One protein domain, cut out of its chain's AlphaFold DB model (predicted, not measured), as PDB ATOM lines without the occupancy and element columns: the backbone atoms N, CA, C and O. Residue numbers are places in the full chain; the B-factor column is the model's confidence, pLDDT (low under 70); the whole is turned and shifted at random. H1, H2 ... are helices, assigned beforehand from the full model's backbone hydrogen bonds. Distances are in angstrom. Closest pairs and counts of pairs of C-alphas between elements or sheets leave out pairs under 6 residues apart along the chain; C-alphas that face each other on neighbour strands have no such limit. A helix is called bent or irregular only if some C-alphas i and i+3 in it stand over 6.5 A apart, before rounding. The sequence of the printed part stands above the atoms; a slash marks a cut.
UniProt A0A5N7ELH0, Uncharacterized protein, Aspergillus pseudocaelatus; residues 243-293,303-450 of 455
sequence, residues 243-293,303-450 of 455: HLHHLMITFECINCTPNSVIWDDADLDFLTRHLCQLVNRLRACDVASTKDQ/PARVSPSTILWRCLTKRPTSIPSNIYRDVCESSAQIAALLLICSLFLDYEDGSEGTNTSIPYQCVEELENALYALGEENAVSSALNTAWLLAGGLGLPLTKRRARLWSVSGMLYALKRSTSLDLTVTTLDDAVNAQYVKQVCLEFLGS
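Overview. This is residues 243 to 293 and 303 to 450 of the 455 residues of an uncharacterized protein of Aspergillus pseudocaelatus (UniProt A0A5N7ELH0). The longest helix, H2, runs along one side of a rounded globule of helices, and H4 runs through the core. H8 and H9 pack on both H2 and H4, while H1, H7, H3 and H5 pack on H4 from the side away from H2, with H6 beyond H3, farthest from the core. The printed part has 199 residues with nine named helices, H1 to H9 in chain order, and no named strand; its class is all helix, and the helices that touch are mostly crossed. It is compact, with a radius of gyration of the C-alphas of 16.0 A and spans of 44 by 43 by 30 A.

Along the chain. H2, residues 265 to 293, is 42.5 A long from C-alpha 265 at (144.264, 152.190, 136.688) to C-alpha 293 at (145.698, 128.744, 172.057). It is irregular: C-alphas 266 and 269 are 7.3 A apart. H8, residues 404 to 423, is 29.0 A long, H4, residues 333 to 352, 28.7 A, and H5, residues 362 to 377, 23.1 A. H9, residues 437 to 449, is 18.2 A long and ends at C-alpha 449 (135.334, 135.055, 164.173). The others are H1, residues 243 to 254, H3, residues 311 to 317, H6, residues 379 to 384, and H7, residues 386 to 394.

Arrangement. H2 touches H8 about perpendicular at 78 degrees, with C-alphas 275 and 414 closest at 5.3 A. With residues 279 to 286 alone it touches H9, where C-alphas 286 and 447 are closest at 6.1 A. H2 and H4 only just touch, with 3 pairs of C-alphas within 8 A, the closest those of Leu 278 and Ser 346 at 7.7 A. H4 is the hub, touching seven helices. Among them, H7 comes closest at C-alphas 340 and 390, 5.4 A, at a steep tilt of 46 degrees, and H1 at C-alphas 254 and 336, 4.9 A. H4 and H5 form a helical hairpin. H3 touches H6 at a shallow tilt of 22 degrees, the same way, with C-alphas 315 and 383 closest at 5.2 A. H2 and H6 are apart. Every O i to N i+4 pair is within hydrogen-bond range in H1, H3, H5, H6, H7, H8 and H9; in H2 it is 23 of 25 and in H4 15 of 16.

Size, cuts and confidence. The C-alphas of Asp 292 and Ile 327 are the two farthest apart, 48.9 A. Residues 294 to 302 are not printed, and C-alphas 293 and 303 are 14.3 A apart across the cut. The links H3 to H4 and H8 to H9 are long. The mean pLDDT of the printed part is 84.1, and 29 residues are under 70, among them 287 to 293, 353 to 358 and 422 to 434.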
ATOM      1  N   HIS A 243     124.576 163.061 151.880       90.06
ATOM      2  CA  HIS A 243     123.704 162.235 151.040       90.06
ATOM      3  C   HIS A 243     124.371 161.881 149.712       90.06
ATOM      4  O   HIS A 243     124.233 160.761 149.221       90.06
ATOM      5  N   LEU A 244     125.110 162.831 149.140       91.44
ATOM      6  CA  LEU A 244     125.872 162.619 147.916       91.44
ATOM      7  C   LEU A 244     127.042 161.658 148.152       91.44
ATOM      8  O   LEU A 244     127.230 160.724 147.374       91.44
ATOM      9  N   HIS A 245     127.773 161.844 149.256       92.94
ATOM     10  CA  HIS A 245     128.856 160.948 149.668       92.94
ATOM     11  C   HIS A 245     128.346 159.523 149.911       92.94
ATOM     12  O   HIS A 245     128.910 158.581 149.361       92.94
ATOM     13  N   HIS A 246     127.227 159.367 150.624       92.56
ATOM     14  CA  HIS A 246     126.609 158.061 150.870       92.56
ATOM     15  C   HIS A 246     126.230 157.352 149.563       92.56
ATOM     16  O   HIS A 246     126.577 156.188 149.374       92.56
ATOM     17  N   LEU A 247     125.581 158.041 148.618       91.00
ATOM     18  CA  LEU A 247     125.244 157.442 147.320       91.00
ATOM     19  C   LEU A 247     126.479 157.045 146.508       91.00
ATOM     20  O   LEU A 247     126.462 156.000 145.859       91.00
ATOM     21  N   MET A 248     127.525 157.870 146.532       93.69
ATOM     22  CA  MET A 248     128.787 157.596 145.847       93.69
ATOM     23  C   MET A 248     129.477 156.360 146.435       93.69
ATOM     24  O   MET A 248     129.783 155.430 145.695       93.69
ATOM     25  N   ILE A 249     129.674 156.315 147.757       94.56
ATOM     26  CA  ILE A 249     130.337 155.187 148.425       94.56
ATOM     27  C   ILE A 249     129.529 153.905 148.269       94.56
ATOM     28  O   ILE A 249     130.096 152.871 147.928       94.56
ATOM     29  N   THR A 250     128.208 153.960 148.447       92.38
ATOM     30  CA  THR A 250     127.356 152.798 148.189       92.38
ATOM     31  C   THR A 250     127.563 152.300 146.764       92.38
ATOM     32  O   THR A 250     127.785 151.108 146.579       92.38
ATOM     33  N   PHE A 251     127.498 153.188 145.765       91.38
ATOM     34  CA  PHE A 251     127.662 152.806 144.366       91.38
ATOM     35  C   PHE A 251     128.992 152.078 144.133       91.38
ATOM     36  O   PHE A 251     128.984 151.008 143.531       91.38
ATOM     37  N   GLU A 252     130.100 152.588 144.670       92.12
ATOM     38  CA  GLU A 252     131.411 151.926 144.601       92.12
ATOM     39  C   GLU A 252     131.414 150.533 145.248       92.12
ATOM     40  O   GLU A 252     131.914 149.561 144.669       92.12
ATOM     41  N   CYS A 253     130.806 150.420 146.431       91.50
ATOM     42  CA  CYS A 253     130.781 149.190 147.217       91.50
ATOM     43  C   CYS A 253     129.917 148.088 146.595       91.50
ATOM     44  O   CYS A 253     130.238 146.909 146.732       91.50
ATOM     45  N   ILE A 254     128.822 148.443 145.917       88.56
ATOM     46  CA  ILE A 254     127.837 147.452 145.467       88.56
ATOM     47  C   ILE A 254     127.815 147.238 143.958       88.56
ATOM     48  O   ILE A 254     127.230 146.253 143.532       88.56
ATOM     49  N   ASN A 255     128.384 148.118 143.128       86.94
ATOM     50  CA  ASN A 255     128.244 147.973 141.675       86.94
ATOM     51  C   ASN A 255     128.922 146.693 141.132       86.94
ATOM     52  O   ASN A 255     129.885 146.184 141.709       86.94
ATOM     53  N   CYS A 256     128.422 146.182 140.004       82.88
ATOM     54  CA  CYS A 256     129.008 145.031 139.295       82.88
ATOM     55  C   CYS A 256     130.174 145.387 138.354       82.88
ATOM     56  O   CYS A 256     130.789 144.492 137.781       82.88
ATOM     57  N   THR A 257     130.424 146.671 138.096       85.06
ATOM     58  CA  THR A 257     131.376 147.099 137.064       85.06
ATOM     59  C   THR A 257     132.800 147.175 137.615       85.06
ATOM     60  O   THR A 257     132.985 147.526 138.778       85.06
ATOM     61  N   PRO A 258     133.823 146.885 136.788       84.19
ATOM     62  CA  PRO A 258     135.214 147.125 137.162       84.19
ATOM     63  C   PRO A 258     135.592 148.613 137.134       84.19
ATOM     64  O   PRO A 258     136.712 148.945 137.499       84.19
ATOM     65  N   ASN A 259     134.709 149.510 136.683       90.12
ATOM     66  CA  ASN A 259     134.952 150.950 136.684       90.12
ATOM     67  C   ASN A 259     134.629 151.576 138.047       90.12
ATOM     68  O   ASN A 259     133.682 151.171 138.720       90.12
ATOM     69  N   SER A 260     135.363 152.629 138.401       92.00
ATOM     70  CA  SER A 260     135.144 153.406 139.622       92.00
ATOM     71  C   SER A 260     134.944 154.886 139.308       92.00
ATOM     72  O   SER A 260     135.566 155.437 138.396       92.00
ATOM     73  N   VAL A 261     134.062 155.547 140.055       93.19
ATOM     74  CA  VAL A 261     133.882 157.007 140.014       93.19
ATOM     75  C   VAL A 261     134.985 157.734 140.773       93.19
ATOM     76  O   VAL A 261     135.128 158.940 140.595       93.19
ATOM     77  N   ILE A 262     135.748 157.010 141.599       91.94
ATOM     78  CA  ILE A 262     136.807 157.537 142.458       91.94
ATOM     79  C   ILE A 262     138.189 157.179 141.914       91.94
ATOM     80  O   ILE A 262     139.042 158.061 141.863       91.94
ATOM     81  N   TRP A 263     138.400 155.919 141.522       91.56
ATOM     82  CA  TRP A 263     139.705 155.308 141.236       91.56
ATOM     83  C   TRP A 263     139.897 154.992 139.749       91.56
ATOM     84  O   TRP A 263     138.930 154.736 139.025       91.56
ATOM     85  N   ASP A 264     141.143 155.004 139.287       90.88
ATOM     86  CA  ASP A 264     141.520 154.540 137.952       90.88
ATOM     87  C   ASP A 264     142.749 153.621 137.988       90.88
ATOM     88  O   ASP A 264     143.277 153.285 139.048       90.88
ATOM     89  N   ASP A 265     143.181 153.168 136.810       88.56
ATOM     90  CA  ASP A 265     144.264 152.190 136.688       88.56
ATOM     91  C   ASP A 265     145.614 152.728 137.167       88.56
ATOM     92  O   ASP A 265     146.477 151.938 137.539       88.56
ATOM     93  N   ALA A 266     145.798 154.053 137.219       87.38
ATOM     94  CA  ALA A 266     147.023 154.641 137.751       87.38
ATOM     95  C   ALA A 266     147.134 154.457 139.275       87.38
ATOM     96  O   ALA A 266     148.236 154.485 139.821       87.38
ATOM     97  N   ASP A 267     146.013 154.228 139.964       87.38
ATOM     98  CA  ASP A 267     145.984 153.968 141.402       87.38
ATOM     99  C   ASP A 267     146.169 152.481 141.742       87.38
ATOM    100  O   ASP A 267     146.357 152.133 142.911       87.38
ATOM    101  N   LEU A 268     146.097 151.585 140.751       87.38
ATOM    102  CA  LEU A 268     145.943 150.147 140.982       87.38
ATOM    103  C   LEU A 268     147.089 149.556 141.815       87.38
ATOM    104  O   LEU A 268     146.826 148.801 142.750       87.38
ATOM    105  N   ASP A 269     148.337 149.945 141.553       84.75
ATOM    106  CA  ASP A 269     149.510 149.465 142.300       84.75
ATOM    107  C   ASP A 269     149.480 149.889 143.773       84.75
ATOM    108  O   ASP A 269     149.879 149.151 144.678       84.75
ATOM    109  N   PHE A 270     149.021 151.108 144.041       87.19
ATOM    110  CA  PHE A 270     148.875 151.632 145.394       87.19
ATOM    111  C   PHE A 270     147.742 150.923 146.143       87.19
ATOM    112  O   PHE A 270     147.929 150.479 147.276       87.19
ATOM    113  N   LEU A 271     146.588 150.764 145.494       90.75
ATOM    114  CA  LEU A 271     145.408 150.126 146.078       90.75
ATOM    115  C   LEU A 271     145.629 148.629 146.327       90.75
ATOM    116  O   LEU A 271     145.243 148.108 147.374       90.75
ATOM    117  N   THR A 272     146.315 147.954 145.406       88.44
ATOM    118  CA  THR A 272     146.676 146.537 145.528       88.44
ATOM    119  C   THR A 272     147.647 146.311 146.682       88.44
ATOM    120  O   THR A 272     147.452 145.392 147.480       88.44
ATOM    121  N   ARG A 273     148.659 147.178 146.841       86.81
ATOM    122  CA  ARG A 273     149.569 147.119 147.997       86.81
ATOM    123  C   ARG A 273     148.826 147.317 149.314       86.81
ATOM    124  O   ARG A 273     149.055 146.545 150.241       86.81
ATOM    125  N   HIS A 274     147.918 148.290 149.386       88.75
ATOM    126  CA  HIS A 274     147.104 148.516 150.582       88.75
ATOM    127  C   HIS A 274     146.227 147.314 150.940       88.75
ATOM    128  O   HIS A 274     146.190 146.908 152.100       88.75
ATOM    129  N   LEU A 275     145.583 146.701 149.944       92.19
ATOM    130  CA  LEU A 275     144.819 145.474 150.143       92.19
ATOM    131  C   LEU A 275     145.702 144.347 150.694       92.19
ATOM    132  O   LEU A 275     145.339 143.715 151.683       92.19
ATOM    133  N   CYS A 276     146.872 144.113 150.091       89.81
ATOM    134  CA  CYS A 276     147.796 143.072 150.544       89.81
ATOM    135  C   CYS A 276     148.281 143.321 151.974       89.81
ATOM    136  O   CYS A 276     148.328 142.394 152.777       89.81
ATOM    137  N   GLN A 277     148.620 144.567 152.311       89.19
ATOM    138  CA  GLN A 277     149.040 144.946 153.661       89.19
ATOM    139  C   GLN A 277     147.941 144.683 154.690       89.19
ATOM    140  O   GLN A 277     148.225 144.112 155.741       89.19
ATOM    141  N   LEU A 278     146.694 145.057 154.385       91.62
ATOM    142  CA  LEU A 278     145.560 144.783 155.263       91.62
ATOM    143  C   LEU A 278     145.360 143.275 155.444       91.62
ATOM    144  O   LEU A 278     145.293 142.806 156.575       91.62
ATOM    145  N   VAL A 279     145.342 142.505 154.354       91.69
ATOM    146  CA  VAL A 279     145.192 141.040 154.401       91.69
ATOM    147  C   VAL A 279     146.314 140.388 155.215       91.69
ATOM    148  O   VAL A 279     146.045 139.516 156.035       91.69
ATOM    149  N   ASN A 280     147.562 140.822 155.037       89.31
ATOM    150  CA  ASN A 280     148.700 140.292 155.788       89.31
ATOM    151  C   ASN A 280     148.616 140.630 157.283       89.31
ATOM    152  O   ASN A 280     148.949 139.782 158.108       89.31
ATOM    153  N   ARG A 281     148.142 141.833 157.640       89.44
ATOM    154  CA  ARG A 281     147.901 142.220 159.042       89.44
ATOM    155  C   ARG A 281     146.830 141.346 159.689       89.44
ATOM    156  O   ARG A 281     147.068 140.828 160.773       89.44
ATOM    157  N   LEU A 282     145.715 141.102 158.996       90.44
ATOM    158  CA  LEU A 282     144.666 140.197 159.480       90.44
ATOM    159  C   LEU A 282     145.221 138.789 159.753       90.44
ATOM    160  O   LEU A 282     145.055 138.268 160.853       90.44
ATOM    161  N   ARG A 283     145.975 138.219 158.799       85.75
ATOM    162  CA  ARG A 283     146.611 136.900 158.973       85.75
ATOM    163  C   ARG A 283     147.589 136.868 160.150       85.75
ATOM    164  O   ARG A 283     147.645 135.874 160.867       85.75
ATOM    165  N   ALA A 284     148.383 137.922 160.339       83.06
ATOM    166  CA  ALA A 284     149.345 137.989 161.438       83.06
ATOM    167  C   ALA A 284     148.645 137.947 162.807       83.06
ATOM    168  O   ALA A 284     149.103 137.229 163.701       83.06
ATOM    169  N   CYS A 285     147.511 138.644 162.947       76.62
ATOM    170  CA  CYS A 285     146.683 138.591 164.153       76.62
ATOM    171  C   CYS A 285     146.107 137.185 164.401       76.62
ATOM    172  O   CYS A 285     146.120 136.709 165.540       76.62
ATOM    173  N   ASP A 286     145.661 136.492 163.349       70.12
ATOM    174  CA  ASP A 286     145.105 135.138 163.473       70.12
ATOM    175  C   ASP A 286     146.171 134.087 163.815       70.12
ATOM    176  O   ASP A 286     145.977 133.298 164.739       70.12
ATOM    177  N   VAL A 287     147.344 134.113 163.169       64.00
ATOM    178  CA  VAL A 287     148.451 133.184 163.483       64.00
ATOM    179  C   VAL A 287     148.931 133.353 164.923       64.00
ATOM    180  O   VAL A 287     149.222 132.360 165.595       64.00
ATOM    181  N   ALA A 288     149.013 134.593 165.414       58.53
ATOM    182  CA  ALA A 288     149.314 134.839 166.817       58.53
ATOM    183  C   ALA A 288     148.251 134.182 167.713       58.53
ATOM    184  O   ALA A 288     148.597 133.458 168.645       58.53
ATOM    185  N   SER A 289     146.960 134.381 167.410       57.69
ATOM    186  CA  SER A 289     145.821 133.774 168.124       57.69
ATOM    187  C   SER A 289     145.927 132.249 168.235       57.69
ATOM    188  O   SER A 289     145.809 131.705 169.334       57.69
ATOM    189  N   THR A 290     146.235 131.556 167.136       57.81
ATOM    190  CA  THR A 290     146.337 130.087 167.117       57.81
ATOM    191  C   THR A 290     147.536 129.561 167.913       57.81
ATOM    192  O   THR A 290     147.404 128.562 168.619       57.81
ATOM    193  N   LYS A 291     148.698 130.228 167.846       56.62
ATOM    194  CA  LYS A 291     149.910 129.806 168.577       56.62
ATOM    195  C   LYS A 291     149.757 129.904 170.098       56.62
ATOM    196  O   LYS A 291     150.258 129.044 170.818       56.62
ATOM    197  N   ASP A 292     149.020 130.895 170.587       51.12
ATOM    198  CA  ASP A 292     148.801 131.047 172.029       51.12
ATOM    199  C   ASP A 292     147.670 130.146 172.555       51.12
ATOM    200  O   ASP A 292     147.742 129.682 173.691       51.12
ATOM    201  N   GLN A 293     146.683 129.788 171.721       52.53
ATOM    202  CA  GLN A 293     145.698 128.744 172.057       52.53
ATOM    203  C   GLN A 293     146.349 127.374 172.267       52.53
ATOM    204  O   GLN A 293     145.934 126.628 173.148       52.53
ATOM    205  N   PRO A 303     134.790 136.816 173.921       74.75
ATOM    206  CA  PRO A 303     133.880 136.693 172.790       74.75
ATOM    207  C   PRO A 303     134.585 137.031 171.468       74.75
ATOM    208  O   PRO A 303     135.483 137.879 171.419       74.75
ATOM    209  N   ALA A 304     134.134 136.393 170.383       85.00
ATOM    210  CA  ALA A 304     134.511 136.752 169.016       85.00
ATOM    211  C   ALA A 304     134.272 138.251 168.748       85.00
ATOM    212  O   ALA A 304     133.361 138.848 169.330       85.00
ATOM    213  N   ARG A 305     135.060 138.861 167.851       89.25
ATOM    214  CA  ARG A 305     134.862 140.267 167.435       89.25
ATOM    215  C   ARG A 305     133.453 140.499 166.887       89.25
ATOM    216  O   ARG A 305     132.821 141.501 167.213       89.25
ATOM    217  N   VAL A 306     132.944 139.543 166.111       91.50
ATOM    218  CA  VAL A 306     131.540 139.471 165.693       91.50
ATOM    219  C   VAL A 306     131.010 138.077 166.016       91.50
ATOM    220  O   VAL A 306     131.503 137.080 165.494       91.50
ATOM    221  N   SER A 307     129.997 137.989 166.881       89.12
ATOM    222  CA  SER A 307     129.448 136.691 167.285       89.12
ATOM    223  C   SER A 307     128.749 135.980 166.114       89.12
ATOM    224  O   SER A 307     127.914 136.606 165.448       89.12
ATOM    225  N   PRO A 308     128.972 134.663 165.917       87.81
ATOM    226  CA  PRO A 308     128.264 133.870 164.914       87.81
ATOM    227  C   PRO A 308     126.735 133.857 165.041       87.81
ATOM    228  O   PRO A 308     126.040 133.550 164.074       87.81
ATOM    229  N   SER A 309     126.207 134.192 166.223       88.56
ATOM    230  CA  SER A 309     124.768 134.276 166.490       88.56
ATOM    231  C   SER A 309     124.096 135.544 165.945       88.56
ATOM    232  O   SER A 309     122.870 135.614 165.941       88.56
ATOM    233  N   THR A 310     124.868 136.540 165.501       92.69
ATOM    234  CA  THR A 310     124.345 137.841 165.045       92.69
ATOM    235  C   THR A 310     123.740 137.779 163.642       92.69
ATOM    236  O   THR A 310     124.141 136.976 162.789       92.69
ATOM    237  N   ILE A 311     122.787 138.673 163.373       93.31
ATOM    238  CA  ILE A 311     122.252 138.929 162.032       93.31
ATOM    239  C   ILE A 311     123.386 139.378 161.114       93.31
ATOM    240  O   ILE A 311     123.511 138.859 160.002       93.31
ATOM    241  N   LEU A 312     124.245 140.287 161.589       94.75
ATOM    242  CA  LEU A 312     125.415 140.756 160.859       94.75
ATOM    243  C   LEU A 312     126.281 139.592 160.364       94.75
ATOM    244  O   LEU A 312     126.566 139.509 159.169       94.75
ATOM    245  N   TRP A 313     126.646 138.653 161.240       95.44
ATOM    246  CA  TRP A 313     127.453 137.496 160.852       95.44
ATOM    247  C   TRP A 313     126.787 136.655 159.762       95.44
ATOM    248  O   TRP A 313     127.427 136.269 158.779       95.44
ATOM    249  N   ARG A 314     125.480 136.409 159.880       94.56
ATOM    250  CA  ARG A 314     124.705 135.661 158.876       94.56
ATOM    251  C   ARG A 314     124.665 136.378 157.526       94.56
ATOM    252  O   ARG A 314     124.797 135.725 156.489       94.56
ATOM    253  N   CYS A 315     124.550 137.706 157.518       92.69
ATOM    254  CA  CYS A 315     124.610 138.513 156.295       92.69
ATOM    255  C   CYS A 315     125.966 138.398 155.579       92.69
ATOM    256  O   CYS A 315     126.011 138.362 154.346       92.69
ATOM    257  N   LEU A 316     127.065 138.331 156.337       93.94
ATOM    258  CA  LEU A 316     128.431 138.316 155.801       93.94
ATOM    259  C   LEU A 316     128.904 136.911 155.392       93.94
ATOM    260  O   LEU A 316     129.614 136.758 154.394       93.94
ATOM    261  N   THR A 317     128.483 135.871 156.115       94.06
ATOM    262  CA  THR A 317     128.906 134.481 155.862       94.06
ATOM    263  C   THR A 317     128.116 133.784 154.770       94.06
ATOM    264  O   THR A 317     128.673 132.924 154.082       94.06
ATOM    265  N   LYS A 318     126.849 134.160 154.546       91.94
ATOM    266  CA  LYS A 318     126.015 133.487 153.543       91.94
ATOM    267  C   LYS A 318     126.665 133.492 152.158       91.94
ATOM    268  O   LYS A 318     127.409 134.410 151.780       91.94
ATOM    269  N   ARG A 319     126.353 132.461 151.372       90.44
ATOM    270  CA  ARG A 319     126.759 132.389 149.968       90.44
ATOM    271  C   ARG A 319     126.089 133.539 149.199       90.44
ATOM    272  O   ARG A 319     124.877 133.693 149.337       90.44
ATOM    273  N   PRO A 320     126.832 134.330 148.403       87.50
ATOM    274  CA  PRO A 320     126.229 135.356 147.565       87.50
ATOM    275  C   PRO A 320     125.175 134.744 146.639       87.50
ATOM    276  O   PRO A 320     125.450 133.758 145.951       87.50
ATOM    277  N   THR A 321     123.980 135.325 146.616       82.62
ATOM    278  CA  THR A 321     122.875 134.910 145.747       82.62
ATOM    279  C   THR A 321     122.450 136.057 144.839       82.62
ATOM    280  O   THR A 321     122.798 137.219 145.056       82.62
ATOM    281  N   SER A 322     121.700 135.737 143.783       77.00
ATOM    282  CA  SER A 322     121.037 136.759 142.978       77.00
ATOM    283  C   SER A 322     120.016 137.502 143.835       77.00
ATOM    284  O   SER A 322     119.146 136.872 144.434       77.00
ATOM    285  N   ILE A 323     120.096 138.829 143.855       75.81
ATOM    286  CA  ILE A 323     119.186 139.677 144.626       75.81
ATOM    287  C   ILE A 323     117.881 139.825 143.831       75.81
ATOM    288  O   ILE A 323     117.916 140.416 142.749       75.81
ATOM    289  N   PRO A 324     116.729 139.328 144.320       66.69
ATOM    290  CA  PRO A 324     115.479 139.349 143.552       66.69
ATOM    291  C   PRO A 324     115.021 140.761 143.165       66.69
ATOM    292  O   PRO A 324     114.444 140.963 142.101       66.69
ATOM    293  N   SER A 325     115.317 141.750 144.008       66.88
ATOM    294  CA  SER A 325     114.988 143.162 143.798       66.88
ATOM    295  C   SER A 325     115.970 143.905 142.879       66.88
ATOM    296  O   SER A 325     115.680 145.016 142.442       66.88
ATOM    297  N   ASN A 326     117.097 143.294 142.499       72.25
ATOM    298  CA  ASN A 326     118.077 143.864 141.572       72.25
ATOM    299  C   ASN A 326     117.621 143.720 140.108       72.25
ATOM    300  O   ASN A 326     118.210 142.986 139.310       72.25
ATOM    301  N   ILE A 327     116.555 144.439 139.755       68.31
ATOM    302  CA  ILE A 327     115.923 144.406 138.425       68.31
ATOM    303  C   ILE A 327     116.937 144.734 137.313       68.31
ATOM    304  O   ILE A 327     116.870 144.169 136.223       68.31
ATOM    305  N   TYR A 328     117.918 145.593 137.604       72.31
ATOM    306  CA  TYR A 328     118.912 146.073 136.639       72.31
ATOM    307  C   TYR A 328     120.175 145.221 136.540       72.31
ATOM    308  O   TYR A 328     121.000 145.452 135.649       72.31
ATOM    309  N   ARG A 329     120.327 144.228 137.426       74.25
ATOM    310  CA  ARG A 329     121.532 143.392 137.552       74.25
ATOM    311  C   ARG A 329     122.810 144.227 137.670       74.25
ATOM    312  O   ARG A 329     123.863 143.848 137.161       74.25
ATOM    313  N   ASP A 330     122.695 145.391 138.299       79.00
ATOM    314  CA  ASP A 330     123.724 146.428 138.354       79.00
ATOM    315  C   ASP A 330     124.447 146.461 139.711       79.00
ATOM    316  O   ASP A 330     125.545 147.021 139.803       79.00
ATOM    317  N   VAL A 331     123.869 145.790 140.717       85.62
ATOM    318  CA  VAL A 331     124.439 145.576 142.056       85.62
ATOM    319  C   VAL A 331     124.870 144.120 142.318       85.62
ATOM    320  O   VAL A 331     124.287 143.175 141.787       85.62
ATOM    321  N   CYS A 332     125.885 143.927 143.159       87.69
ATOM    322  CA  CYS A 332     126.557 142.658 143.416       87.69
ATOM    323  C   CYS A 332     126.625 142.350 144.918       87.69
ATOM    324  O   CYS A 332     127.304 143.041 145.680       87.69
ATOM    325  N   GLU A 333     125.975 141.257 145.326       89.94
ATOM    326  CA  GLU A 333     125.969 140.768 146.713       89.94
ATOM    327  C   GLU A 333     127.387 140.483 147.228       89.94
ATOM    328  O   GLU A 333     127.732 140.859 148.346       89.94
ATOM    329  N   SER A 334     128.240 139.863 146.404       91.56
ATOM    330  CA  SER A 334     129.614 139.536 146.812       91.56
ATOM    331  C   SER A 334     130.458 140.788 147.066       91.56
ATOM    332  O   SER A 334     131.195 140.838 148.047       91.56
ATOM    333  N   SER A 335     130.304 141.827 146.239       92.38
ATOM    334  CA  SER A 335     130.991 143.108 146.433       92.38
ATOM    335  C   SER A 335     130.514 143.808 147.705       92.38
ATOM    336  O   SER A 335     131.343 144.271 148.484       92.38
ATOM    337  N   ALA A 336     129.203 143.794 147.969       92.75
ATOM    338  CA  ALA A 336     128.632 144.345 149.196       92.75
ATOM    339  C   ALA A 336     129.153 143.629 150.456       92.75
ATOM    340  O   ALA A 336     129.534 144.290 151.422       92.75
ATOM    341  N   GLN A 337     129.227 142.291 150.435       94.81
ATOM    342  CA  GLN A 337     129.791 141.502 151.535       94.81
ATOM    343  C   GLN A 337     131.268 141.826 151.774       94.81
ATOM    344  O   GLN A 337     131.658 142.059 152.914       94.81
ATOM    345  N   ILE A 338     132.085 141.869 150.718       95.50
ATOM    346  CA  ILE A 338     133.522 142.154 150.833       95.50
ATOM    347  C   ILE A 338     133.753 143.577 151.343       95.50
ATOM    348  O   ILE A 338     134.569 143.769 152.238       95.50
ATOM    349  N   ALA A 339     133.008 144.564 150.837       95.69
ATOM    350  CA  ALA A 339     133.078 145.935 151.331       95.69
ATOM    351  C   ALA A 339     132.763 146.009 152.833       95.69
ATOM    352  O   ALA A 339     133.519 146.611 153.592       95.69
ATOM    353  N   ALA A 340     131.676 145.365 153.268       96.88
ATOM    354  CA  ALA A 340     131.290 145.339 154.674       96.88
ATOM    355  C   ALA A 340     132.345 144.645 155.550       96.88
ATOM    356  O   ALA A 340     132.723 145.178 156.591       96.88
ATOM    357  N   LEU A 341     132.873 143.502 155.100       97.38
ATOM    358  CA  LEU A 341     133.941 142.774 155.785       97.38
ATOM    359  C   LEU A 341     135.205 143.619 155.939       97.38
ATOM    360  O   LEU A 341     135.711 143.745 157.049       97.38
ATOM    361  N   LEU A 342     135.690 144.233 154.856       97.06
ATOM    362  CA  LEU A 342     136.876 145.091 154.880       97.06
ATOM    363  C   LEU A 342     136.683 146.298 155.810       97.06
ATOM    364  O   LEU A 342     137.600 146.642 156.555       97.06
ATOM    365  N   LEU A 343     135.492 146.910 155.820       96.75
ATOM    366  CA  LEU A 343     135.175 148.019 156.725       96.75
ATOM    367  C   LEU A 343     135.235 147.592 158.192       96.75
ATOM    368  O   LEU A 343     135.928 148.237 158.975       96.75
ATOM    369  N   ILE A 344     134.561 146.499 158.550       96.00
ATOM    370  CA  ILE A 344     134.528 146.013 159.934       96.00
ATOM    371  C   ILE A 344     135.925 145.539 160.363       96.00
ATOM    372  O   ILE A 344     136.383 145.900 161.440       96.00
ATOM    373  N   CYS A 345     136.656 144.814 159.514       95.25
ATOM    374  CA  CYS A 345     138.025 144.385 159.818       95.25
ATOM    375  C   CYS A 345     138.964 145.576 160.039       95.25
ATOM    376  O   CYS A 345     139.691 145.607 161.028       95.25
ATOM    377  N   SER A 346     138.917 146.581 159.156       93.62
ATOM    378  CA  SER A 346     139.741 147.788 159.302       93.62
ATOM    379  C   SER A 346     139.442 148.542 160.597       93.62
ATOM    380  O   SER A 346     140.360 149.071 161.213       93.62
ATOM    381  N   LEU A 347     138.183 148.535 161.052       92.19
ATOM    382  CA  LEU A 347     137.801 149.117 162.331       92.19
ATOM    383  C   LEU A 347     138.517 148.428 163.496       92.19
ATOM    384  O   LEU A 347     139.146 149.114 164.286       92.19
ATOM    385  N   PHE A 348     138.444 147.102 163.616       90.62
ATOM    386  CA  PHE A 348     139.104 146.390 164.719       90.62
ATOM    387  C   PHE A 348     140.633 146.529 164.669       90.62
ATOM    388  O   PHE A 348     141.254 146.773 165.701       90.62
ATOM    389  N   LEU A 349     141.230 146.459 163.474       88.88
ATOM    390  CA  LEU A 349     142.674 146.627 163.287       88.88
ATOM    391  C   LEU A 349     143.198 147.987 163.775       88.88
ATOM    392  O   LEU A 349     144.286 148.054 164.343       88.88
ATOM    393  N   ASP A 350     142.441 149.070 163.579       85.25
ATOM    394  CA  ASP A 350     142.862 150.410 164.011       85.25
ATOM    395  C   ASP A 350     143.018 150.513 165.544       85.25
ATOM    396  O   ASP A 350     143.859 151.277 166.033       85.25
ATOM    397  N   TYR A 351     142.251 149.725 166.305       82.31
ATOM    398  CA  TYR A 351     142.314 149.690 167.771       82.31
ATOM    399  C   TYR A 351     143.230 148.587 168.316       82.31
ATOM    400  O   TYR A 351     143.747 148.737 169.420       82.31
ATOM    401  N   GLU A 352     143.473 147.507 167.568       77.62
ATOM    402  CA  GLU A 352     144.462 146.481 167.939       77.62
ATOM    403  C   GLU A 352     145.896 146.988 167.855       77.62
ATOM    404  O   GLU A 352     146.690 146.741 168.759       77.62
ATOM    405  N   ASP A 353     146.206 147.777 166.830       67.12
ATOM    406  CA  ASP A 353     147.548 148.331 166.644       67.12
ATOM    407  C   ASP A 353     147.819 149.546 167.554       67.12
ATOM    408  O   ASP A 353     148.839 150.221 167.420       67.12
ATOM    409  N   GLY A 354     146.882 149.886 168.452       60.94
ATOM    410  CA  GLY A 354     146.952 151.066 169.319       60.94
ATOM    411  C   GLY A 354     146.888 152.402 168.567       60.94
ATOM    412  O   GLY A 354     147.071 153.458 169.174       60.94
ATOM    413  N   SER A 355     146.610 152.379 167.258       60.00
ATOM    414  CA  SER A 355     146.703 153.546 166.370       60.00
ATOM    415  C   SER A 355     145.649 154.627 166.646       60.00
ATOM    416  O   SER A 355     145.872 155.796 166.329       60.00
ATOM    417  N   GLU A 356     144.517 154.261 167.261       57.75
ATOM    418  CA  GLU A 356     143.457 155.186 167.700       57.75
ATOM    419  C   GLU A 356     143.216 155.178 169.223       57.75
ATOM    420  O   GLU A 356     142.215 155.712 169.704       57.75
ATOM    421  N   GLY A 357     144.157 154.622 169.998       59.72
ATOM    422  CA  GLY A 357     144.112 154.568 171.463       59.72
ATOM    423  C   GLY A 357     143.714 153.203 172.035       59.72
ATOM    424  O   GLY A 357     143.340 152.283 171.317       59.72
ATOM    425  N   THR A 358     143.788 153.066 173.362       61.78
ATOM    426  CA  THR A 358     143.607 151.794 174.093       61.78
ATOM    427  C   THR A 358     142.147 151.434 174.390       61.78
ATOM    428  O   THR A 358     141.876 150.468 175.104       61.78
ATOM    429  N   ASN A 359     141.176 152.206 173.888       71.12
ATOM    430  CA  ASN A 359     139.769 151.983 174.208       71.12
ATOM    431  C   ASN A 359     139.156 150.871 173.341       71.12
ATOM    432  O   ASN A 359     138.462 151.125 172.356       71.12
ATOM    433  N   THR A 360     139.364 149.626 173.765       73.56
ATOM    434  CA  THR A 360     138.890 148.412 173.082       73.56
ATOM    435  C   THR A 360     137.361 148.269 173.032       73.56
ATOM    436  O   THR A 360     136.857 147.310 172.459       73.56
ATOM    437  N   SER A 361     136.591 149.167 173.654       83.38
ATOM    438  CA  SER A 361     135.120 149.109 173.628       83.38
ATOM    439  C   SER A 361     134.506 149.671 172.341       83.38
ATOM    440  O   SER A 361     133.401 149.272 171.974       83.38
ATOM    441  N   ILE A 362     135.217 150.554 171.628       86.75
ATOM    442  CA  ILE A 362     134.650 151.308 170.499       86.75
ATOM    443  C   ILE A 362     134.243 150.396 169.327       86.75
ATOM    444  O   ILE A 362     133.112 150.531 168.855       86.75
ATOM    445  N   PRO A 363     135.070 149.438 168.857       89.94
ATOM    446  CA  PRO A 363     134.646 148.562 167.763       89.94
ATOM    447  C   PRO A 363     133.453 147.676 168.113       89.94
ATOM    448  O   PRO A 363     132.582 147.485 167.269       89.94
ATOM    449  N   TYR A 364     133.358 147.201 169.358       90.38
ATOM    450  CA  TYR A 364     132.194 146.434 169.806       90.38
ATOM    451  C   TYR A 364     130.920 147.284 169.820       90.38
ATOM    452  O   TYR A 364     129.896 146.826 169.324       90.38
ATOM    453  N   GLN A 365     130.991 148.534 170.294       90.81
ATOM    454  CA  GLN A 365     129.866 149.477 170.229       90.81
ATOM    455  C   GLN A 365     129.434 149.741 168.782       90.81
ATOM    456  O   GLN A 365     128.248 149.741 168.475       90.81
ATOM    457  N   CYS A 366     130.389 149.904 167.867       92.38
ATOM    458  CA  CYS A 366     130.095 150.092 166.448       92.38
ATOM    459  C   CYS A 366     129.389 148.870 165.831       92.38
ATOM    460  O   CYS A 366     128.439 149.025 165.061       92.38
ATOM    461  N   VAL A 367     129.834 147.655 166.167       93.62
ATOM    462  CA  VAL A 367     129.174 146.414 165.734       93.62
ATOM    463  C   VAL A 367     127.770 146.311 166.326       93.62
ATOM    464  O   VAL A 367     126.839 145.965 165.603       93.62
ATOM    465  N   GLU A 368     127.596 146.657 167.600       92.62
ATOM    466  CA  GLU A 368     126.298 146.666 168.278       92.62
ATOM    467  C   GLU A 368     125.324 147.680 167.654       92.62
ATOM    468  O   GLU A 368     124.169 147.348 167.397       92.62
ATOM    469  N   GLU A 369     125.774 148.895 167.330       92.75
ATOM    470  CA  GLU A 369     124.967 149.897 166.618       92.75
ATOM    471  C   GLU A 369     124.498 149.393 165.248       92.75
ATOM    472  O   GLU A 369     123.334 149.572 164.873       92.75
ATOM    473  N   LEU A 370     125.402 148.757 164.496       93.56
ATOM    474  CA  LEU A 370     125.078 148.178 163.197       93.56
ATOM    475  C   LEU A 370     124.077 147.027 163.339       93.56
ATOM    476  O   LEU A 370     123.104 146.966 162.588       93.56
ATOM    477  N   GLU A 371     124.292 146.147 164.312       93.50
ATOM    478  CA  GLU A 371     123.418 145.014 164.606       93.50
ATOM    479  C   GLU A 371     122.017 145.484 165.019       93.50
ATOM    480  O   GLU A 371     121.023 145.026 164.458       93.50
ATOM    481  N   ASN A 372     121.916 146.476 165.907       90.62
ATOM    482  CA  ASN A 372     120.645 147.074 166.323       90.62
ATOM    483  C   ASN A 372     119.867 147.673 165.145       90.62
ATOM    484  O   ASN A 372     118.646 147.529 165.054       90.62
ATOM    485  N   ALA A 373     120.560 148.316 164.205       89.75
ATOM    486  CA  ALA A 373     119.913 148.818 163.003       89.75
ATOM    487  C   ALA A 373     119.454 147.698 162.069       89.75
ATOM    488  O   ALA A 373     118.369 147.812 161.505       89.75
ATOM    489  N   LEU A 374     120.218 146.610 161.932       90.06
ATOM    490  CA  LEU A 374     119.786 145.430 161.180       90.06
ATOM    491  C   LEU A 374     118.562 144.770 161.833       90.06
ATOM    492  O   LEU A 374     117.613 144.435 161.123       90.06
ATOM    493  N   TYR A 375     118.517 144.676 163.165       88.06
ATOM    494  CA  TYR A 375     117.327 144.239 163.901       88.06
ATOM    495  C   TYR A 375     116.115 145.136 163.624       88.06
ATOM    496  O   TYR A 375     115.021 144.626 163.384       88.06
ATOM    497  N   ALA A 376     116.301 146.459 163.577       86.06
ATOM    498  CA  ALA A 376     115.226 147.406 163.279       86.06
ATOM    499  C   ALA A 376     114.642 147.258 161.855       86.06
ATOM    500  O   ALA A 376     113.501 147.661 161.621       86.06
ATOM    501  N   LEU A 377     115.380 146.660 160.909       83.19
ATOM    502  CA  LEU A 377     114.861 146.314 159.575       83.19
ATOM    503  C   LEU A 377     113.948 145.078 159.584       83.19
ATOM    504  O   LEU A 377     113.175 144.878 158.638       83.19
ATOM    505  N   GLY A 378     114.060 144.248 160.622       83.88
ATOM    506  CA  GLY A 378     113.533 142.891 160.680       83.88
ATOM    507  C   GLY A 378     114.521 141.873 160.104       83.88
ATOM    508  O   GLY A 378     115.116 142.090 159.047       83.88
ATOM    509  N   GLU A 379     114.665 140.737 160.789       85.06
ATOM    510  CA  GLU A 379     115.657 139.701 160.474       85.06
ATOM    511  C   GLU A 379     115.554 139.182 159.032       85.06
ATOM    512  O   GLU A 379     116.563 139.087 158.335       85.06
ATOM    513  N   GLU A 380     114.337 138.911 158.553       84.25
ATOM    514  CA  GLU A 380     114.098 138.436 157.185       84.25
ATOM    515  C   GLU A 380     114.641 139.427 156.144       84.25
ATOM    516  O   GLU A 380     115.399 139.058 155.243       84.25
ATOM    517  N   ASN A 381     114.327 140.713 156.315       82.25
ATOM    518  CA  ASN A 381     114.782 141.768 155.417       82.25
ATOM    519  C   ASN A 381     116.292 141.983 155.516       82.25
ATOM    520  O   ASN A 381     116.942 142.166 154.487       82.25
ATOM    521  N   ALA A 382     116.856 141.962 156.724       84.81
ATOM    522  CA  ALA A 382     118.283 142.153 156.938       84.81
ATOM    523  C   ALA A 382     119.100 141.034 156.275       84.81
ATOM    524  O   ALA A 382     119.990 141.319 155.473       84.81
ATOM    525  N   VAL A 383     118.739 139.770 156.524       86.69
ATOM    526  CA  VAL A 383     119.453 138.593 155.998       86.69
ATOM    527  C   VAL A 383     119.217 138.391 154.500       86.69
ATOM    528  O   VAL A 383     120.066 137.804 153.822       86.69
ATOM    529  N   SER A 384     118.125 138.926 153.938       84.06
ATOM    530  CA  SER A 384     117.826 138.814 152.503       84.06
ATOM    531  C   SER A 384     118.975 139.295 151.604       84.06
ATOM    532  O   SER A 384     119.252 138.677 150.576       84.06
ATOM    533  N   SER A 385     119.707 140.337 152.016       86.19
ATOM    534  CA  SER A 385     120.695 141.028 151.183       86.19
ATOM    535  C   SER A 385     121.755 141.731 152.033       86.19
ATOM    536  O   SER A 385     121.432 142.580 152.870       86.19
ATOM    537  N   ALA A 386     123.031 141.433 151.780       89.75
ATOM    538  CA  ALA A 386     124.166 142.107 152.408       89.75
ATOM    539  C   ALA A 386     124.283 143.578 151.973       89.75
ATOM    540  O   ALA A 386     125.022 144.351 152.585       89.75
ATOM    541  N   LEU A 387     123.524 144.000 150.955       89.38
ATOM    542  CA  LEU A 387     123.461 145.400 150.549       89.38
ATOM    543  C   LEU A 387     122.825 146.276 151.622       89.38
ATOM    544  O   LEU A 387     123.163 147.452 151.686       89.38
ATOM    545  N   ASN A 388     121.962 145.734 152.488       89.62
ATOM    546  CA  ASN A 388     121.471 146.480 153.649       89.62
ATOM    547  C   ASN A 388     122.632 146.856 154.575       89.62
ATOM    548  O   ASN A 388     122.791 148.021 154.929       89.62
ATOM    549  N   THR A 389     123.487 145.886 154.899       92.56
ATOM    550  CA  THR A 389     124.685 146.102 155.716       92.56
ATOM    551  C   THR A 389     125.642 147.083 155.042       92.56
ATOM    552  O   THR A 389     126.057 148.060 155.664       92.56
ATOM    553  N   ALA A 390     125.945 146.883 153.755       93.00
ATOM    554  CA  ALA A 390     126.823 147.779 153.003       93.00
ATOM    555  C   ALA A 390     126.254 149.204 152.899       93.00
ATOM    556  O   ALA A 390     127.005 150.169 153.014       93.00
ATOM    557  N   TRP A 391     124.935 149.352 152.733       92.38
ATOM    558  CA  TRP A 391     124.256 150.648 152.715       92.38
ATOM    559  C   TRP A 391     124.394 151.379 154.049       92.38
ATOM    560  O   TRP A 391     124.739 152.559 154.061       92.38
ATOM    561  N   LEU A 392     124.134 150.699 155.168       92.62
ATOM    562  CA  LEU A 392     124.242 151.289 156.504       92.62
ATOM    563  C   LEU A 392     125.683 151.739 156.795       92.62
ATOM    564  O   LEU A 392     125.903 152.891 157.175       92.62
ATOM    565  N   LEU A 393     126.658 150.873 156.512       94.81
ATOM    566  CA  LEU A 393     128.083 151.172 156.661       94.81
ATOM    567  C   LEU A 393     128.535 152.332 155.763       94.81
ATOM    568  O   LEU A 393     129.247 153.222 156.223       94.81
ATOM    569  N   ALA A 394     128.084 152.382 154.505       92.62
ATOM    570  CA  ALA A 394     128.378 153.487 153.587       92.62
ATOM    571  C   ALA A 394     127.808 154.832 154.069       92.62
ATOM    572  O   ALA A 394     128.393 155.881 153.801       92.62
ATOM    573  N   GLY A 395     126.695 154.804 154.809       89.38
ATOM    574  CA  GLY A 395     126.137 155.967 155.505       89.38
ATOM    575  C   GLY A 395     126.912 156.355 156.771       89.38
ATOM    576  O   GLY A 395     126.652 157.403 157.361       89.38
ATOM    577  N   GLY A 396     127.882 155.534 157.182       88.88
ATOM    578  CA  GLY A 396     128.703 155.739 158.368       88.88
ATOM    579  C   GLY A 396     128.149 155.125 159.650       88.88
ATOM    580  O   GLY A 396     128.711 155.398 160.709       88.88
ATOM    581  N   LEU A 397     127.060 154.355 159.581       90.44
ATOM    582  CA  LEU A 397     126.519 153.659 160.746       90.44
ATOM    583  C   LEU A 397     127.420 152.475 161.111       90.44
ATOM    584  O   LEU A 397     127.827 151.729 160.223       90.44
ATOM    585  N   GLY A 398     127.715 152.302 162.400       87.75
ATOM    586  CA  GLY A 398     128.644 151.271 162.860       87.75
ATOM    587  C   GLY A 398     130.101 151.572 162.513       87.75
ATOM    588  O   GLY A 398     130.901 150.656 162.346       87.75
ATOM    589  N   LEU A 399     130.448 152.855 162.364       91.00
ATOM    590  CA  LEU A 399     131.820 153.327 162.193       91.00
ATOM    591  C   LEU A 399     132.078 154.531 163.114       91.00
ATOM    592  O   LEU A 399     131.242 155.445 163.168       91.00
ATOM    593  N   PRO A 400     133.256 154.624 163.755       89.12
ATOM    594  CA  PRO A 400     133.620 155.784 164.556       89.12
ATOM    595  C   PRO A 400     133.669 157.033 163.672       89.12
ATOM    596  O   PRO A 400     133.810 156.948 162.450       89.12
ATOM    597  N   LEU A 401     133.502 158.211 164.276       84.94
ATOM    598  CA  LEU A 401     133.598 159.486 163.553       84.94
ATOM    599  C   LEU A 401     135.036 159.756 163.082       84.94
ATOM    600  O   LEU A 401     135.232 160.326 162.005       84.94
ATOM    601  N   THR A 402     136.029 159.308 163.853       83.25
ATOM    602  CA  THR A 402     137.452 159.383 163.509       83.25
ATOM    603  C   THR A 402     137.750 158.533 162.278       83.25
ATOM    604  O   THR A 402     137.289 157.397 162.144       83.25
ATOM    605  N   LYS A 403     138.449 159.142 161.311       83.19
ATOM    606  CA  LYS A 403     138.832 158.549 160.016       83.19
ATOM    607  C   LYS A 403     137.697 157.895 159.213       83.19
ATOM    608  O   LYS A 403     137.968 157.256 158.200       83.19
ATOM    609  N   ARG A 404     136.419 158.106 159.570       89.69
ATOM    610  CA  ARG A 404     135.252 157.466 158.930       89.69
ATOM    611  C   ARG A 404     135.304 157.540 157.412       89.69
ATOM    612  O   ARG A 404     135.188 156.537 156.719       89.69
ATOM    613  N   ARG A 405     135.468 158.758 156.893       91.25
ATOM    614  CA  ARG A 405     135.463 159.013 155.451       91.25
ATOM    615  C   ARG A 405     136.693 158.417 154.777       91.25
ATOM    616  O   ARG A 405     136.540 157.782 153.744       91.25
ATOM    617  N   ALA A 406     137.873 158.573 155.377       90.50
ATOM    618  CA  ALA A 406     139.109 157.993 154.861       90.50
ATOM    619  C   ALA A 406     139.019 156.460 154.779       90.50
ATOM    620  O   ALA A 406     139.385 155.883 153.760       90.50
ATOM    621  N   ARG A 407     138.427 155.812 155.791       92.75
ATOM    622  CA  ARG A 407     138.165 154.365 155.810       92.75
ATOM    623  C   ARG A 407     137.232 153.938 154.677       92.75
ATOM    624  O   ARG A 407     137.557 153.012 153.941       92.75
ATOM    625  N   LEU A 408     136.113 154.644 154.485       94.94
ATOM    626  CA  LEU A 408     135.172 154.369 153.390       94.94
ATOM    627  C   LEU A 408     135.831 154.490 152.007       94.94
ATOM    628  O   LEU A 408     135.581 153.665 151.132       94.94
ATOM    629  N   TRP A 409     136.689 155.494 151.817       93.88
ATOM    630  CA  TRP A 409     137.431 155.686 150.570       93.88
ATOM    631  C   TRP A 409     138.525 154.629 150.379       93.88
ATOM    632  O   TRP A 409     138.642 154.051 149.304       93.88
ATOM    633  N   SER A 410     139.295 154.318 151.421       93.38
ATOM    634  CA  SER A 410     140.328 153.279 151.363       93.38
ATOM    635  C   SER A 410     139.729 151.914 151.010       93.38
ATOM    636  O   SER A 410     140.200 151.241 150.091       93.38
ATOM    637  N   VAL A 411     138.621 151.532 151.659       95.31
ATOM    638  CA  VAL A 411     137.937 150.267 151.366       95.31
ATOM    639  C   VAL A 411     137.332 150.245 149.966       95.31
ATOM    640  O   VAL A 411     137.438 149.219 149.292       95.31
ATOM    641  N   SER A 412     136.752 151.350 149.480       95.06
ATOM    642  CA  SER A 412     136.260 151.391 148.098       95.06
ATOM    643  C   SER A 412     137.393 151.183 147.085       95.06
ATOM    644  O   SER A 412     137.202 150.491 146.087       95.06
ATOM    645  N   GLY A 413     138.593 151.696 147.376       93.31
ATOM    646  CA  GLY A 413     139.788 151.493 146.557       93.31
ATOM    647  C   GLY A 413     140.325 150.062 146.595       93.31
ATOM    648  O   GLY A 413     140.622 149.486 145.549       93.31
ATOM    649  N   MET A 414     140.374 149.435 147.772       93.62
ATOM    650  CA  MET A 414     140.734 148.014 147.890       93.62
ATOM    651  C   MET A 414     139.745 147.112 147.138       93.62
ATOM    652  O   MET A 414     140.147 146.163 146.463       93.62
ATOM    653  N   LEU A 415     138.447 147.429 147.195       93.81
ATOM    654  CA  LEU A 415     137.430 146.717 146.427       93.81
ATOM    655  C   LEU A 415     137.586 146.942 144.916       93.81
ATOM    656  O   LEU A 415     137.410 146.001 144.142       93.81
ATOM    657  N   TYR A 416     137.925 148.160 144.487       93.06
ATOM    658  CA  TYR A 416     138.236 148.450 143.089       93.06
ATOM    659  C   TYR A 416     139.411 147.599 142.588       93.06
ATOM    660  O   TYR A 416     139.290 146.957 141.543       93.06
ATOM    661  N   ALA A 417     140.497 147.505 143.363       91.06
ATOM    662  CA  ALA A 417     141.639 146.654 143.034       91.06
ATOM    663  C   ALA A 417     141.232 145.176 142.888       91.06
ATOM    664  O   ALA A 417     141.595 144.531 141.902       91.06
ATOM    665  N   LEU A 418     140.389 144.660 143.792       90.25
ATOM    666  CA  LEU A 418     139.834 143.305 143.680       90.25
ATOM    667  C   LEU A 418     139.023 143.114 142.393       90.25
ATOM    668  O   LEU A 418     139.266 142.161 141.655       90.25
ATOM    669  N   LYS A 419     138.097 144.025 142.084       88.81
ATOM    670  CA  LYS A 419     137.268 143.951 140.868       88.81
ATOM    671  C   LYS A 419     138.121 143.993 139.599       88.81
ATOM    672  O   LYS A 419     137.880 143.223 138.666       88.81
ATOM    673  N   ARG A 420     139.148 144.850 139.576       86.25
ATOM    674  CA  ARG A 420     140.113 144.926 138.475       86.25
ATOM    675  C   ARG A 420     140.895 143.628 138.319       86.25
ATOM    676  O   ARG A 420     140.969 143.129 137.195       86.25
ATOM    677  N   SER A 421     141.369 143.045 139.422       75.69
ATOM    678  CA  SER A 421     142.139 141.795 139.414       75.69
ATOM    679  C   SER A 421     141.360 140.619 138.821       75.69
ATOM    680  O   SER A 421     141.869 139.916 137.954       75.69
ATOM    681  N   THR A 422     140.075 140.494 139.171       65.62
ATOM    682  CA  THR A 422     139.183 139.456 138.629       65.62
ATOM    683  C   THR A 422     138.814 139.645 137.157       65.62
ATOM    684  O   THR A 422     138.344 138.702 136.533       65.62
ATOM    685  N   SER A 423     138.972 140.850 136.601       57.34
ATOM    686  CA  SER A 423     138.624 141.137 135.199       57.34
ATOM    687  C   SER A 423     139.797 140.995 134.228       57.34
ATOM    688  O   SER A 423     139.579 140.891 133.025       57.34
ATOM    689  N   LEU A 424     141.025 141.045 134.747       51.84
ATOM    690  CA  LEU A 424     142.264 141.117 133.970       51.84
ATOM    691  C   LEU A 424     143.165 139.889 134.181       51.84
ATOM    692  O   LEU A 424     144.313 139.923 133.754       51.84
ATOM    693  N   ASP A 425     142.678 138.850 134.874       44.97
ATOM    694  CA  ASP A 425     143.479 137.706 135.346       44.97
ATOM    695  C   ASP A 425     144.787 138.139 136.045       44.97
ATOM    696  O   ASP A 425     145.807 137.451 136.012       44.97
ATOM    697  N   LEU A 426     144.765 139.306 136.698       40.75
ATOM    698  CA  LEU A 426     145.892 139.802 137.480       40.75
ATOM    699  C   LEU A 426     145.908 139.033 138.801       40.75
ATOM    700  O   LEU A 426     145.086 139.273 139.688       40.75
ATOM    701  N   THR A 427     146.848 138.105 138.945       42.59
ATOM    702  CA  THR A 427     147.121 137.458 140.224       42.59
ATOM    703  C   THR A 427     147.815 138.458 141.139       42.59
ATOM    704  O   THR A 427     148.987 138.789 140.977       42.59
ATOM    705  N   VAL A 428     147.086 138.960 142.134       47.88
ATOM    706  CA  VAL A 428     147.695 139.716 143.228       47.88
ATOM    707  C   VAL A 428     148.427 138.709 144.112       47.88
ATOM    708  O   VAL A 428     147.843 138.117 145.012       47.88
ATOM    709  N   THR A 429     149.689 138.424 143.806       44.22
ATOM    710  CA  THR A 429     150.489 137.459 144.563       44.22
ATOM    711  C   THR A 429     150.945 138.077 145.881       44.22
ATOM    712  O   THR A 429     151.770 138.990 145.901       44.22
ATOM    713  N   THR A 430     150.431 137.560 146.994       49.25
ATOM    714  CA  THR A 430     151.197 137.554 148.250       49.25
ATOM    715  C   THR A 430     152.220 136.423 148.190       49.25
ATOM    716  O   THR A 430     152.076 135.559 147.331       49.25
ATOM    717  N   LEU A 431     153.244 136.445 149.052       47.03
ATOM    718  CA  LEU A 431     154.458 135.615 148.956       47.03
ATOM    719  C   LEU A 431     154.241 134.111 148.663       47.03
ATOM    720  O   LEU A 431     155.190 133.513 148.182       47.03
ATOM    721  N   ASP A 432     153.042 133.542 148.864       45.38
ATOM    722  CA  ASP A 432     152.675 132.187 148.410       45.38
ATOM    723  C   ASP A 432     151.218 132.015 147.885       45.38
ATOM    724  O   ASP A 432     150.867 130.921 147.457       45.38
ATOM    725  N   ASP A 433     150.361 133.053 147.841       52.47
ATOM    726  CA  ASP A 433     148.934 132.914 147.454       52.47
ATOM    727  C   ASP A 433     148.398 134.082 146.608       52.47
ATOM    728  O   ASP A 433     148.670 135.259 146.889       52.47
ATOM    729  N   ALA A 434     147.551 133.764 145.620       62.41
ATOM    730  CA  ALA A 434     146.797 134.739 144.832       62.41
ATOM    731  C   ALA A 434     145.634 135.340 145.652       62.41
ATOM    732  O   ALA A 434     144.651 134.665 145.964       62.41
ATOM    733  N   VAL A 435     145.716 136.634 145.968       70.12
ATOM    734  CA  VAL A 435     144.673 137.394 146.667       70.12
ATOM    735  C   VAL A 435     143.508 137.629 145.712       70.12
ATOM    736  O   VAL A 435     143.532 138.522 144.868       70.12
ATOM    737  N   ASN A 436     142.467 136.818 145.861       83.00
ATOM    738  CA  ASN A 436     141.199 136.982 145.161       83.00
ATOM    739  C   ASN A 436     140.063 137.318 146.144       83.00
ATOM    740  O   ASN A 436     140.218 137.278 147.365       83.00
ATOM    741  N   ALA A 437     138.890 137.646 145.606       85.62
ATOM    742  CA  ALA A 437     137.714 138.028 146.387       85.62
ATOM    743  C   ALA A 437     137.289 136.977 147.435       85.62
ATOM    744  O   ALA A 437     136.871 137.333 148.538       85.62
ATOM    745  N   GLN A 438     137.404 135.685 147.107       88.25
ATOM    746  CA  GLN A 438     137.057 134.591 148.016       88.25
ATOM    747  C   GLN A 438     138.084 134.453 149.141       88.25
ATOM    748  O   GLN A 438     137.701 134.295 150.298       88.25
ATOM    749  N   TYR A 439     139.363 134.587 148.802       88.94
ATOM    750  CA  TYR A 439     140.465 134.593 149.749       88.94
ATOM    751  C   TYR A 439     140.321 135.728 150.772       88.94
ATOM    752  O   TYR A 439     140.330 135.492 151.977       88.94
ATOM    753  N   VAL A 440     140.084 136.957 150.299       92.19
ATOM    754  CA  VAL A 440     139.850 138.121 151.173       92.19
ATOM    755  C   VAL A 440     138.633 137.903 152.068       92.19
ATOM    756  O   VAL A 440     138.698 138.179 153.262       92.19
ATOM    757  N   LYS A 441     137.529 137.374 151.519       93.31
ATOM    758  CA  LYS A 441     136.340 137.052 152.317       93.31
ATOM    759  C   LYS A 441     136.674 136.072 153.445       93.31
ATOM    760  O   LYS A 441     136.219 136.288 154.563       93.31
ATOM    761  N   GLN A 442     137.441 135.025 153.156       92.44
ATOM    762  CA  GLN A 442     137.807 134.014 154.141       92.44
ATOM    763  C   GLN A 442     138.677 134.594 155.261       92.44
ATOM    764  O   GLN A 442     138.293 134.477 156.419       92.44
ATOM    765  N   VAL A 443     139.760 135.302 154.925       92.56
ATOM    766  CA  VAL A 443     140.649 135.928 155.923       92.56
ATOM    767  C   VAL A 443     139.890 136.913 156.814       92.56
ATOM    768  O   VAL A 443     140.052 136.910 158.029       92.56
ATOM    769  N   CYS A 444     139.012 137.738 156.236       95.25
ATOM    770  CA  CYS A 444     138.194 138.655 157.027       95.25
ATOM    771  C   CYS A 444     137.245 137.918 157.986       95.25
ATOM    772  O   CYS A 444     137.033 138.366 159.109       95.25
ATOM    773  N   LEU A 445     136.640 136.809 157.553       94.25
ATOM    774  CA  LEU A 445     135.742 136.026 158.404       94.25
ATOM    775  C   LEU A 445     136.498 135.309 159.525       94.25
ATOM    776  O   LEU A 445     136.018 135.313 160.652       94.25
ATOM    777  N   GLU A 446     137.668 134.738 159.242       91.75
ATOM    778  CA  GLU A 446     138.532 134.113 160.253       91.75
ATOM    779  C   GLU A 446     138.914 135.127 161.341       91.75
ATOM    780  O   GLU A 446     138.655 134.885 162.523       91.75
ATOM    781  N   PHE A 447     139.357 136.319 160.936       92.06
ATOM    782  CA  PHE A 447     139.684 137.405 161.853       92.06
ATOM    783  C   PHE A 447     138.481 137.886 162.680       92.06
ATOM    784  O   PHE A 447     138.574 138.064 163.894       92.06
ATOM    785  N   LEU A 448     137.314 138.102 162.069       92.69
ATOM    786  CA  LEU A 448     136.135 138.563 162.818       92.69
ATOM    787  C   LEU A 448     135.543 137.475 163.727       92.69
ATOM    788  O   LEU A 448     134.918 137.794 164.741       92.69
ATOM    789  N   GLY A 449     135.736 136.205 163.369       88.06
ATOM    790  CA  GLY A 449     135.334 135.055 164.173       88.06
ATOM    791  C   GLY A 449     136.283 134.767 165.337       88.06
ATOM    792  O   GLY A 449     135.878 134.098 166.289       88.06
ATOM    793  N   SER A 450     137.520 135.274 165.298       85.06
ATOM    794  CA  SER A 450     138.486 135.097 166.381       85.06
ATOM    795  C   SER A 450     138.257 136.116 167.521       85.06
ATOM    796  O   SER A 450     137.721 137.211 167.301       85.06
TER     797      SER A 450